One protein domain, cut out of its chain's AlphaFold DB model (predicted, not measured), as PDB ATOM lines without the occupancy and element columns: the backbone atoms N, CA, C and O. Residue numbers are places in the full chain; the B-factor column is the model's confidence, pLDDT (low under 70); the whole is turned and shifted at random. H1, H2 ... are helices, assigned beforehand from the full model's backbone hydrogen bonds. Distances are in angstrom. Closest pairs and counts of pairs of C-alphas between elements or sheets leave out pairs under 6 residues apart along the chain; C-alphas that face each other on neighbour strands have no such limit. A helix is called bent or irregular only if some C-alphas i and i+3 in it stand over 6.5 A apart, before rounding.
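Overview. This is residues 403 to 464 of the 527 residues of an uncharacterized protein of Agrobacterium sp. SUL3 (UniProt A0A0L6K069). Two longer helices, H1 and H4, run side by side the same way, and the short helix H3 packs on both of them, so that the centres of the three make a triangle. H2 folds back from the end of H1 and packs on its last part at a steep tilt, away from H4, and the link from H2 to H3 swings out as a loop with Arg 437 near its tip. The printed part has 62 residues with four named helices, in the order H1, H2, H3, H4 along the chain, and no named strand; the class is all helix. The whole is compact, with a radius of gyration of the C-alphas of 10.5 A, and it is rounded, with spans of 29 by 22 by 17 A along its three main axes.

Arrangement. Start at the first printed residue and follow H1, residues 403 to 421, which is one of two hubs, touching three other helices. The next helix is H2, residues 424 to 432; look at Ala 418 and Ala 427, whose C-alphas are the closest of the two helices at 5.3 A. H1 and H2 touch and form a helical hairpin, running opposite ways at a steep tilt of 43 degrees, and H1 touches H2 with residues 415 to 421 alone. Go on to H3, residues 442 to 448, the other hub, which also touches three helices. It touches H1, with the C-alphas of Gly 407 and Met 447 closest at 4.0 A, and the two run opposite ways at a shallow tilt of 24 degrees. H3 also touches H2, where the C-alphas of Leu 431 and Leu 443 come closest at 5.2 A; these two run the same way at a steep tilt of 53 degrees. Last comes H4, residues 450 to 462, which forms a helical hairpin with H3: they touch, they run opposite ways at a shallow tilt of 16 degrees, and their closest C-alphas, those of Ala 446 and Leu 453, are 3.8 A apart. H4 touches H3 with residues 452 to 456 alone. H4 touches H1 as well, at a shallow tilt of 9 degrees, the same way, with the C-alphas of Arg 410 and Leu 453 closest at 6.3 A; H1 touches H4 with residues 410 to 418 alone. H2 and H4 are apart. The helix packing is part aligned, part crossed: of the five pairs that touch, three are at a shallow tilt. In the backbones of H1, H2, H3 and H4, every O i to N i+4 pair is within hydrogen-bond range.

Along the chain. Find C-alpha 403 at (2.137, -28.943, 53.494), where H1 begins; from there the helix runs 27.1 A to C-alpha 421 at (3.012, -27.106, 26.491). With 19 residues it is the longest helix. H2, from Thr 424 to Gly 432, has 9 residues, and H3, from Pro 442 to Ala 448, has 7. H4 runs 18.5 A from Asp 450 to C-alpha 462 at (5.011, -16.244, 28.806), and no helix is bent.

Size, cuts and confidence. The two C-alphas farthest apart are the first and the last printed, those of Glu 403 and Leu 464, at 30.8 A. The printed part has no cut. The links from H1 to H2 and from H3 to H4 are tight, the link from H2 to H3, with 9 residues between them, is short, and no link is long. The mean pLDDT of the printed part is 83.9; look for values under 70 at residues 435 to 438 and 463 to 464.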
ATOM      1  N   GLU A 403       1.557 -29.883  54.451       83.50
ATOM      2  CA  GLU A 403       2.137 -28.943  53.494       83.50
ATOM      3  C   GLU A 403       3.020 -29.622  52.453       83.50
ATOM      4  O   GLU A 403       2.972 -29.249  51.278       83.50
ATOM      5  N   ARG A 404       3.745 -30.682  52.824       86.12
ATOM      6  CA  ARG A 404       4.467 -31.527  51.866       86.12
ATOM      7  C   ARG A 404       3.499 -32.168  50.867       86.12
ATOM      8  O   ARG A 404       3.772 -32.146  49.667       86.12
ATOM      9  N   GLY A 405       2.345 -32.658  51.327       88.44
ATOM     10  CA  GLY A 405       1.276 -33.186  50.471       88.44
ATOM     11  C   GLY A 405       0.707 -32.140  49.506       88.44
ATOM     12  O   GLY A 405       0.641 -32.375  48.297       88.44
ATOM     13  N   LYS A 406       0.377 -30.941  50.003       89.25
ATOM     14  CA  LYS A 406      -0.051 -29.818  49.148       89.25
ATOM     15  C   LYS A 406       1.039 -29.409  48.162       89.25
ATOM     16  O   LYS A 406       0.735 -29.053  47.025       89.25
ATOM     17  N   GLY A 407       2.301 -29.427  48.585       90.38
ATOM     18  CA  GLY A 407       3.459 -29.156  47.739       90.38
ATOM     19  C   GLY A 407       3.527 -30.124  46.563       90.38
ATOM     20  O   GLY A 407       3.634 -29.686  45.419       90.38
ATOM     21  N   LEU A 408       3.364 -31.427  46.818       91.88
ATOM     22  CA  LEU A 408       3.326 -32.452  45.770       91.88
ATOM     23  C   LEU A 408       2.198 -32.205  44.760       91.88
ATOM     24  O   LEU A 408       2.474 -32.177  43.562       91.88
ATOM     25  N   LEU A 409       0.975 -31.920  45.221       92.25
ATOM     26  CA  LEU A 409      -0.164 -31.604  44.343       92.25
ATOM     27  C   LEU A 409       0.094 -30.367  43.468       92.25
ATOM     28  O   LEU A 409      -0.213 -30.357  42.272       92.25
ATOM     29  N   ARG A 410       0.695 -29.315  44.041       94.81
ATOM     30  CA  ARG A 410       1.109 -28.121  43.287       94.81
ATOM     31  C   ARG A 410       2.148 -28.474  42.221       94.81
ATOM     32  O   ARG A 410       2.025 -28.038  41.075       94.81
ATOM     33  N   GLY A 411       3.128 -29.303  42.573       92.62
ATOM     34  CA  GLY A 411       4.144 -29.800  41.648       92.62
ATOM     35  C   GLY A 411       3.556 -30.634  40.506       92.62
ATOM     36  O   GLY A 411       3.899 -30.408  39.346       92.62
ATOM     37  N   GLU A 412       2.632 -31.549  40.797       93.50
ATOM     38  CA  GLU A 412       1.919 -32.351  39.792       93.50
ATOM     39  C   GLU A 412       1.125 -31.477  38.823       93.50
ATOM     40  O   GLU A 412       1.219 -31.658  37.607       93.50
ATOM     41  N   LYS A 413       0.410 -30.473  39.342       94.00
ATOM     42  CA  LYS A 413      -0.338 -29.520  38.519       94.00
ATOM     43  C   LYS A 413       0.575 -28.753  37.563       94.00
ATOM     44  O   LYS A 413       0.245 -28.615  36.382       94.00
ATOM     45  N   LEU A 414       1.732 -28.287  38.039       94.12
ATOM     46  CA  LEU A 414       2.706 -27.615  37.178       94.12
ATOM     47  C   LEU A 414       3.293 -28.573  36.132       94.12
ATOM     48  O   LEU A 414       3.371 -28.209  34.960       94.12
ATOM     49  N   ARG A 415       3.659 -29.802  36.523       93.38
ATOM     50  CA  ARG A 415       4.179 -30.830  35.604       93.38
ATOM     51  C   ARG A 415       3.192 -31.155  34.493       93.38
ATOM     52  O   ARG A 415       3.574 -31.156  33.327       93.38
ATOM     53  N   ALA A 416       1.927 -31.383  34.842       91.75
ATOM     54  CA  ALA A 416       0.874 -31.657  33.873       91.75
ATOM     55  C   ALA A 416       0.737 -30.504  32.870       91.75
ATOM     56  O   ALA A 416       0.654 -30.733  31.664       91.75
ATOM     57  N   ARG A 417       0.789 -29.252  33.346       90.69
ATOM     58  CA  ARG A 417       0.725 -28.081  32.466       90.69
ATOM     59  C   ARG A 417       1.968 -27.932  31.588       90.69
ATOM     60  O   ARG A 417       1.836 -27.560  30.425       90.69
ATOM     61  N   ALA A 418       3.151 -28.239  32.116       88.94
ATOM     62  CA  ALA A 418       4.396 -28.221  31.355       88.94
ATOM     63  C   ALA A 418       4.378 -29.272  30.236       88.94
ATOM     64  O   ALA A 418       4.696 -28.936  29.102       88.94
ATOM     65  N   LEU A 419       3.913 -30.495  30.512       88.56
ATOM     66  CA  LEU A 419       3.775 -31.568  29.514       88.56
ATOM     67  C   LEU A 419       2.689 -31.300  28.459       88.56
ATOM     68  O   LEU A 419       2.751 -31.843  27.363       88.56
ATOM     69  N   GLN A 420       1.695 -30.459  28.761       85.81
ATOM     70  CA  GLN A 420       0.750 -29.975  27.746       85.81
ATOM     71  C   GLN A 420       1.387 -28.961  26.786       85.81
ATOM     72  O   GLN A 420       0.921 -28.813  25.659       85.81
ATOM     73  N   LYS A 421       2.400 -28.214  27.242       81.69
ATOM     74  CA  LYS A 421       3.012 -27.106  26.491       81.69
ATOM     75  C   LYS A 421       4.333 -27.479  25.814       81.69
ATOM     76  O   LYS A 421       4.635 -26.948  24.749       81.69
ATOM     77  N   PHE A 422       5.097 -28.385  26.407       78.88
ATOM     78  CA  PHE A 422       6.393 -28.863  25.942       78.88
ATOM     79  C   PHE A 422       6.345 -30.376  25.702       78.88
ATOM     80  O   PHE A 422       5.470 -31.060  26.225       78.88
ATOM     81  N   ASP A 423       7.292 -30.920  24.934       81.00
ATOM     82  CA  ASP A 423       7.521 -32.369  25.004       81.00
ATOM     83  C   ASP A 423       8.151 -32.759  26.343       81.00
ATOM     84  O   ASP A 423       8.585 -31.918  27.132       81.00
ATOM     85  N   THR A 424       8.176 -34.064  26.605       82.88
ATOM     86  CA  THR A 424       8.666 -34.640  27.856       82.88
ATOM     87  C   THR A 424      10.073 -34.167  28.209       82.88
ATOM     88  O   THR A 424      10.352 -33.913  29.379       82.88
ATOM     89  N   GLU A 425      10.948 -34.012  27.214       79.06
ATOM     90  CA  GLU A 425      12.334 -33.628  27.447       79.06
ATOM     91  C   GLU A 425      12.463 -32.143  27.802       79.06
ATOM     92  O   GLU A 425      13.064 -31.809  28.824       79.06
ATOM     93  N   ILE A 426      11.835 -31.247  27.035       76.69
ATOM     94  CA  ILE A 426      11.868 -29.804  27.310       76.69
ATOM     95  C   ILE A 426      11.125 -29.475  28.609       76.69
ATOM     96  O   ILE A 426      11.592 -28.645  29.391       76.69
ATOM     97  N   ALA A 427      10.006 -30.153  28.887       84.62
ATOM     98  CA  ALA A 427       9.286 -30.006  30.149       84.62
ATOM     99  C   ALA A 427      10.193 -30.336  31.339       84.62
ATOM    100  O   ALA A 427      10.250 -29.561  32.294       84.62
ATOM    101  N   ALA A 428      10.926 -31.454  31.274       84.88
ATOM    102  CA  ALA A 428      11.847 -31.861  32.330       84.88
ATOM    103  C   ALA A 428      12.975 -30.838  32.532       84.88
ATOM    104  O   ALA A 428      13.253 -30.459  33.672       84.88
ATOM    105  N   ILE A 429      13.568 -30.335  31.441       77.75
ATOM    106  CA  ILE A 429      14.608 -29.298  31.505       77.75
ATOM    107  C   ILE A 429      14.060 -28.051  32.196       77.75
ATOM    108  O   ILE A 429      14.648 -27.572  33.166       77.75
ATOM    109  N   TRP A 430      12.926 -27.529  31.726       84.31
ATOM    110  CA  TRP A 430      12.348 -26.300  32.260       84.31
ATOM    111  C   TRP A 430      11.995 -26.440  33.744       84.31
ATOM    112  O   TRP A 430      12.409 -25.610  34.555       84.31
ATOM    113  N   LEU A 431      11.321 -27.531  34.118       88.06
ATOM    114  CA  LEU A 431      10.927 -27.806  35.502       88.06
ATOM    115  C   LEU A 431      12.119 -27.902  36.460       88.06
ATOM    116  O   LEU A 431      11.958 -27.540  37.622       88.06
ATOM    117  N   GLY A 432      13.280 -28.374  35.989       84.06
ATOM    118  CA  GLY A 432      14.515 -28.507  36.770       84.06
ATOM    119  C   GLY A 432      15.472 -27.310  36.683       84.06
ATOM    120  O   GLY A 432      16.502 -27.287  37.357       84.06
ATOM    121  N   THR A 433      15.169 -26.295  35.869       79.00
ATOM    122  CA  THR A 433      16.088 -25.178  35.613       79.00
ATOM    123  C   THR A 433      16.131 -24.204  36.799       79.00
ATOM    124  O   THR A 433      15.212 -23.421  37.006       79.00
ATOM    125  N   ARG A 434      17.239 -24.161  37.549       74.94
ATOM    126  CA  ARG A 434      17.427 -23.287  38.734       74.94
ATOM    127  C   ARG A 434      17.857 -21.842  38.420       74.94
ATOM    128  O   ARG A 434      18.594 -21.206  39.169       74.94
ATOM    129  N   ALA A 435      17.432 -21.312  37.278       56.00
ATOM    130  CA  ALA A 435      18.082 -20.166  36.649       56.00
ATOM    131  C   ALA A 435      17.717 -18.775  37.198       56.00
ATOM    132  O   ALA A 435      18.470 -17.845  36.907       56.00
ATOM    133  N   SER A 436      16.595 -18.560  37.897       54.84
ATOM    134  CA  SER A 436      16.101 -17.175  38.061       54.84
ATOM    135  C   SER A 436      15.495 -16.769  39.404       54.84
ATOM    136  O   SER A 436      15.266 -15.578  39.591       54.84
ATOM    137  N   ARG A 437      15.265 -17.662  40.378       61.19
ATOM    138  CA  ARG A 437      14.618 -17.254  41.644       61.19
ATOM    139  C   ARG A 437      15.256 -17.906  42.859       61.19
ATOM    140  O   ARG A 437      14.920 -19.029  43.214       61.19
ATOM    141  N   LYS A 438      16.189 -17.189  43.500       63.56
ATOM    142  CA  LYS A 438      16.891 -17.628  44.727       63.56
ATOM    143  C   LYS A 438      17.526 -19.033  44.622       63.56
ATOM    144  O   LYS A 438      17.667 -19.718  45.625       63.56
ATOM    145  N   GLY A 439      17.882 -19.468  43.409       73.94
ATOM    146  CA  GLY A 439      18.448 -20.797  43.149       73.94
ATOM    147  C   GLY A 439      17.445 -21.959  43.134       73.94
ATOM    148  O   GLY A 439      17.876 -23.103  43.029       73.94
ATOM    149  N   LEU A 440      16.137 -21.695  43.215       81.69
ATOM    150  CA  LEU A 440      15.089 -22.714  43.097       81.69
ATOM    151  C   LEU A 440      14.648 -22.886  41.640       81.69
ATOM    152  O   LEU A 440      14.611 -21.930  40.861       81.69
ATOM    153  N   SER A 441      14.298 -24.117  41.281       86.94
ATOM    154  CA  SER A 441      13.659 -24.447  40.006       86.94
ATOM    155  C   SER A 441      12.166 -24.083  40.012       86.94
ATOM    156  O   SER A 441      11.580 -23.948  41.091       86.94
ATOM    157  N   PRO A 442      11.504 -23.948  38.844       88.69
ATOM    158  CA  PRO A 442      10.062 -23.707  38.776       88.69
ATOM    159  C   PRO A 442       9.243 -24.738  39.553       88.69
ATOM    160  O   PRO A 442       8.260 -24.387  40.201       88.69
ATOM    161  N   LEU A 443       9.669 -26.004  39.534       90.62
ATOM    162  CA  LEU A 443       9.011 -27.057  40.296       90.62
ATOM    163  C   LEU A 443       9.160 -26.844  41.806       90.62
ATOM    164  O   LEU A 443       8.164 -26.862  42.521       90.62
ATOM    165  N   GLU A 444      10.379 -26.604  42.290       89.81
ATOM    166  CA  GLU A 444      10.636 -26.347  43.716       89.81
ATOM    167  C   GLU A 444       9.900 -25.095  44.202       89.81
ATOM    168  O   GLU A 444       9.335 -25.081  45.293       89.81
ATOM    169  N   PHE A 445       9.846 -24.061  43.363       89.62
ATOM    170  CA  PHE A 445       9.133 -22.829  43.663       89.62
ATOM    171  C   PHE A 445       7.619 -23.059  43.767       89.62
ATOM    172  O   PHE A 445       6.991 -22.585  44.715       89.62
ATOM    173  N   ALA A 446       7.036 -23.849  42.861       91.62
ATOM    174  CA  ALA A 446       5.625 -24.222  42.922       91.62
ATOM    175  C   ALA A 446       5.281 -25.106  44.129       91.62
ATOM    176  O   ALA A 446       4.235 -24.923  44.754       91.62
ATOM    177  N   MET A 447       6.168 -26.034  44.491       91.50
ATOM    178  CA  MET A 447       5.997 -26.870  45.682       91.50
ATOM    179  C   MET A 447       6.095 -26.060  46.985       91.50
ATOM    180  O   MET A 447       5.491 -26.451  47.980       91.50
ATOM    181  N   ALA A 448       6.804 -24.925  46.984       87.69
ATOM    182  CA  ALA A 448       7.003 -24.093  48.170       87.69
ATOM    183  C   ALA A 448       5.765 -23.260  48.547       87.69
ATOM    184  O   ALA A 448       5.352 -23.282  49.703       87.69
ATOM    185  N   SER A 449       5.088 -22.593  47.601       88.69
ATOM    186  CA  SER A 449       3.859 -21.820  47.899       88.69
ATOM    187  C   SER A 449       2.826 -21.809  46.760       88.69
ATOM    188  O   SER A 449       3.158 -22.059  45.602       88.69
ATOM    189  N   ASP A 450       1.567 -21.467  47.065       86.31
ATOM    190  CA  ASP A 450       0.533 -21.213  46.043       86.31
ATOM    191  C   ASP A 450       0.907 -20.044  45.124       86.31
ATOM    192  O   ASP A 450       0.682 -20.080  43.912       86.31
ATOM    193  N   SER A 451       1.534 -19.008  45.691       87.06
ATOM    194  CA  SER A 451       2.099 -17.905  44.913       87.06
ATOM    195  C   SER A 451       3.203 -18.391  43.975       87.06
ATOM    196  O   SER A 451       3.268 -17.937  42.834       87.06
ATOM    197  N   GLY A 452       4.018 -19.349  44.422       87.88
ATOM    198  CA  GLY A 452       5.034 -19.997  43.611       87.88
ATOM    199  C   GLY A 452       4.422 -20.719  42.420       87.88
ATOM    200  O   GLY A 452       4.831 -20.474  41.288       87.88
ATOM    201  N   LEU A 453       3.369 -21.511  42.650       90.94
ATOM    202  CA  LEU A 453       2.650 -22.203  41.579       90.94
ATOM    203  C   LEU A 453       2.084 -21.217  40.552       90.94
ATOM    204  O   LEU A 453       2.285 -21.407  39.354       90.94
ATOM    205  N   ARG A 454       1.381 -20.172  41.008       91.12
ATOM    206  CA  ARG A 454       0.789 -19.167  40.111       91.12
ATOM    207  C   ARG A 454       1.851 -18.548  39.210       91.12
ATOM    208  O   ARG A 454       1.673 -18.505  37.999       91.12
ATOM    209  N   ILE A 455       2.962 -18.113  39.795       87.19
ATOM    210  CA  ILE A 455       3.997 -17.433  39.026       87.19
ATOM    211  C   ILE A 455       4.719 -18.404  38.081       87.19
ATOM    212  O   ILE A 455       5.001 -18.045  36.943       87.19
ATOM    213  N   SER A 456       4.981 -19.644  38.500       89.12
ATOM    214  CA  SER A 456       5.555 -20.655  37.603       89.12
ATOM    215  C   SER A 456       4.630 -20.977  36.426       89.12
ATOM    216  O   SER A 456       5.116 -21.201  35.321       89.12
ATOM    217  N   LEU A 457       3.307 -20.960  36.624       89.75
ATOM    218  CA  LEU A 457       2.340 -21.096  35.531       89.75
ATOM    219  C   LEU A 457       2.357 -19.884  34.590       89.75
ATOM    220  O   LEU A 457       2.338 -20.072  33.378       89.75
ATOM    221  N   GLU A 458       2.443 -18.665  35.122       86.75
ATOM    222  CA  GLU A 458       2.568 -17.440  34.316       86.75
ATOM    223  C   GLU A 458       3.861 -17.444  33.485       86.75
ATOM    224  O   GLU A 458       3.828 -17.155  32.292       86.75
ATOM    225  N   GLU A 459       4.995 -17.841  34.070       84.06
ATOM    226  CA  GLU A 459       6.263 -17.986  33.340       84.06
ATOM    227  C   GLU A 459       6.166 -19.043  32.237       84.06
ATOM    228  O   GLU A 459       6.648 -18.833  31.121       84.06
ATOM    229  N   LEU A 460       5.524 -20.174  32.533       84.88
ATOM    230  CA  LEU A 460       5.257 -21.224  31.557       84.88
ATOM    231  C   LEU A 460       4.364 -20.723  30.405       84.88
ATOM    232  O   LEU A 460       4.478 -21.193  29.272       84.88
ATOM    233  N   GLU A 461       3.467 -19.775  30.673       80.62
ATOM    234  CA  GLU A 461       2.616 -19.146  29.663       80.62
ATOM    235  C   GLU A 461       3.339 -18.068  28.852       80.62
ATOM    236  O   GLU A 461       3.123 -17.994  27.644       80.62
ATOM    237  N   GLN A 462       4.236 -17.298  29.469       74.50
ATOM    238  CA  GLN A 462       5.011 -16.244  28.806       74.50
ATOM    239  C   GLN A 462       6.110 -16.779  27.883       74.50
ATOM    240  O   GLN A 462       6.421 -16.147  26.878       74.50
ATOM    241  N   ARG A 463       6.678 -17.958  28.166       68.19
ATOM    242  CA  ARG A 463       7.724 -18.585  27.329       68.19
ATOM    243  C   ARG A 463       7.210 -19.182  26.013       68.19
ATOM    244  O   ARG A 463       7.891 -19.963  25.353       68.19
ATOM    245  N   LEU A 464       5.996 -18.820  25.617       51.88
ATOM    246  CA  LEU A 464       5.362 -19.274  24.395       51.88
ATOM    247  C   LEU A 464       5.904 -18.489  23.197       51.88
ATOM    248  O   LEU A 464       5.304 -17.511  22.767       51.88
TER     249      LEU A 464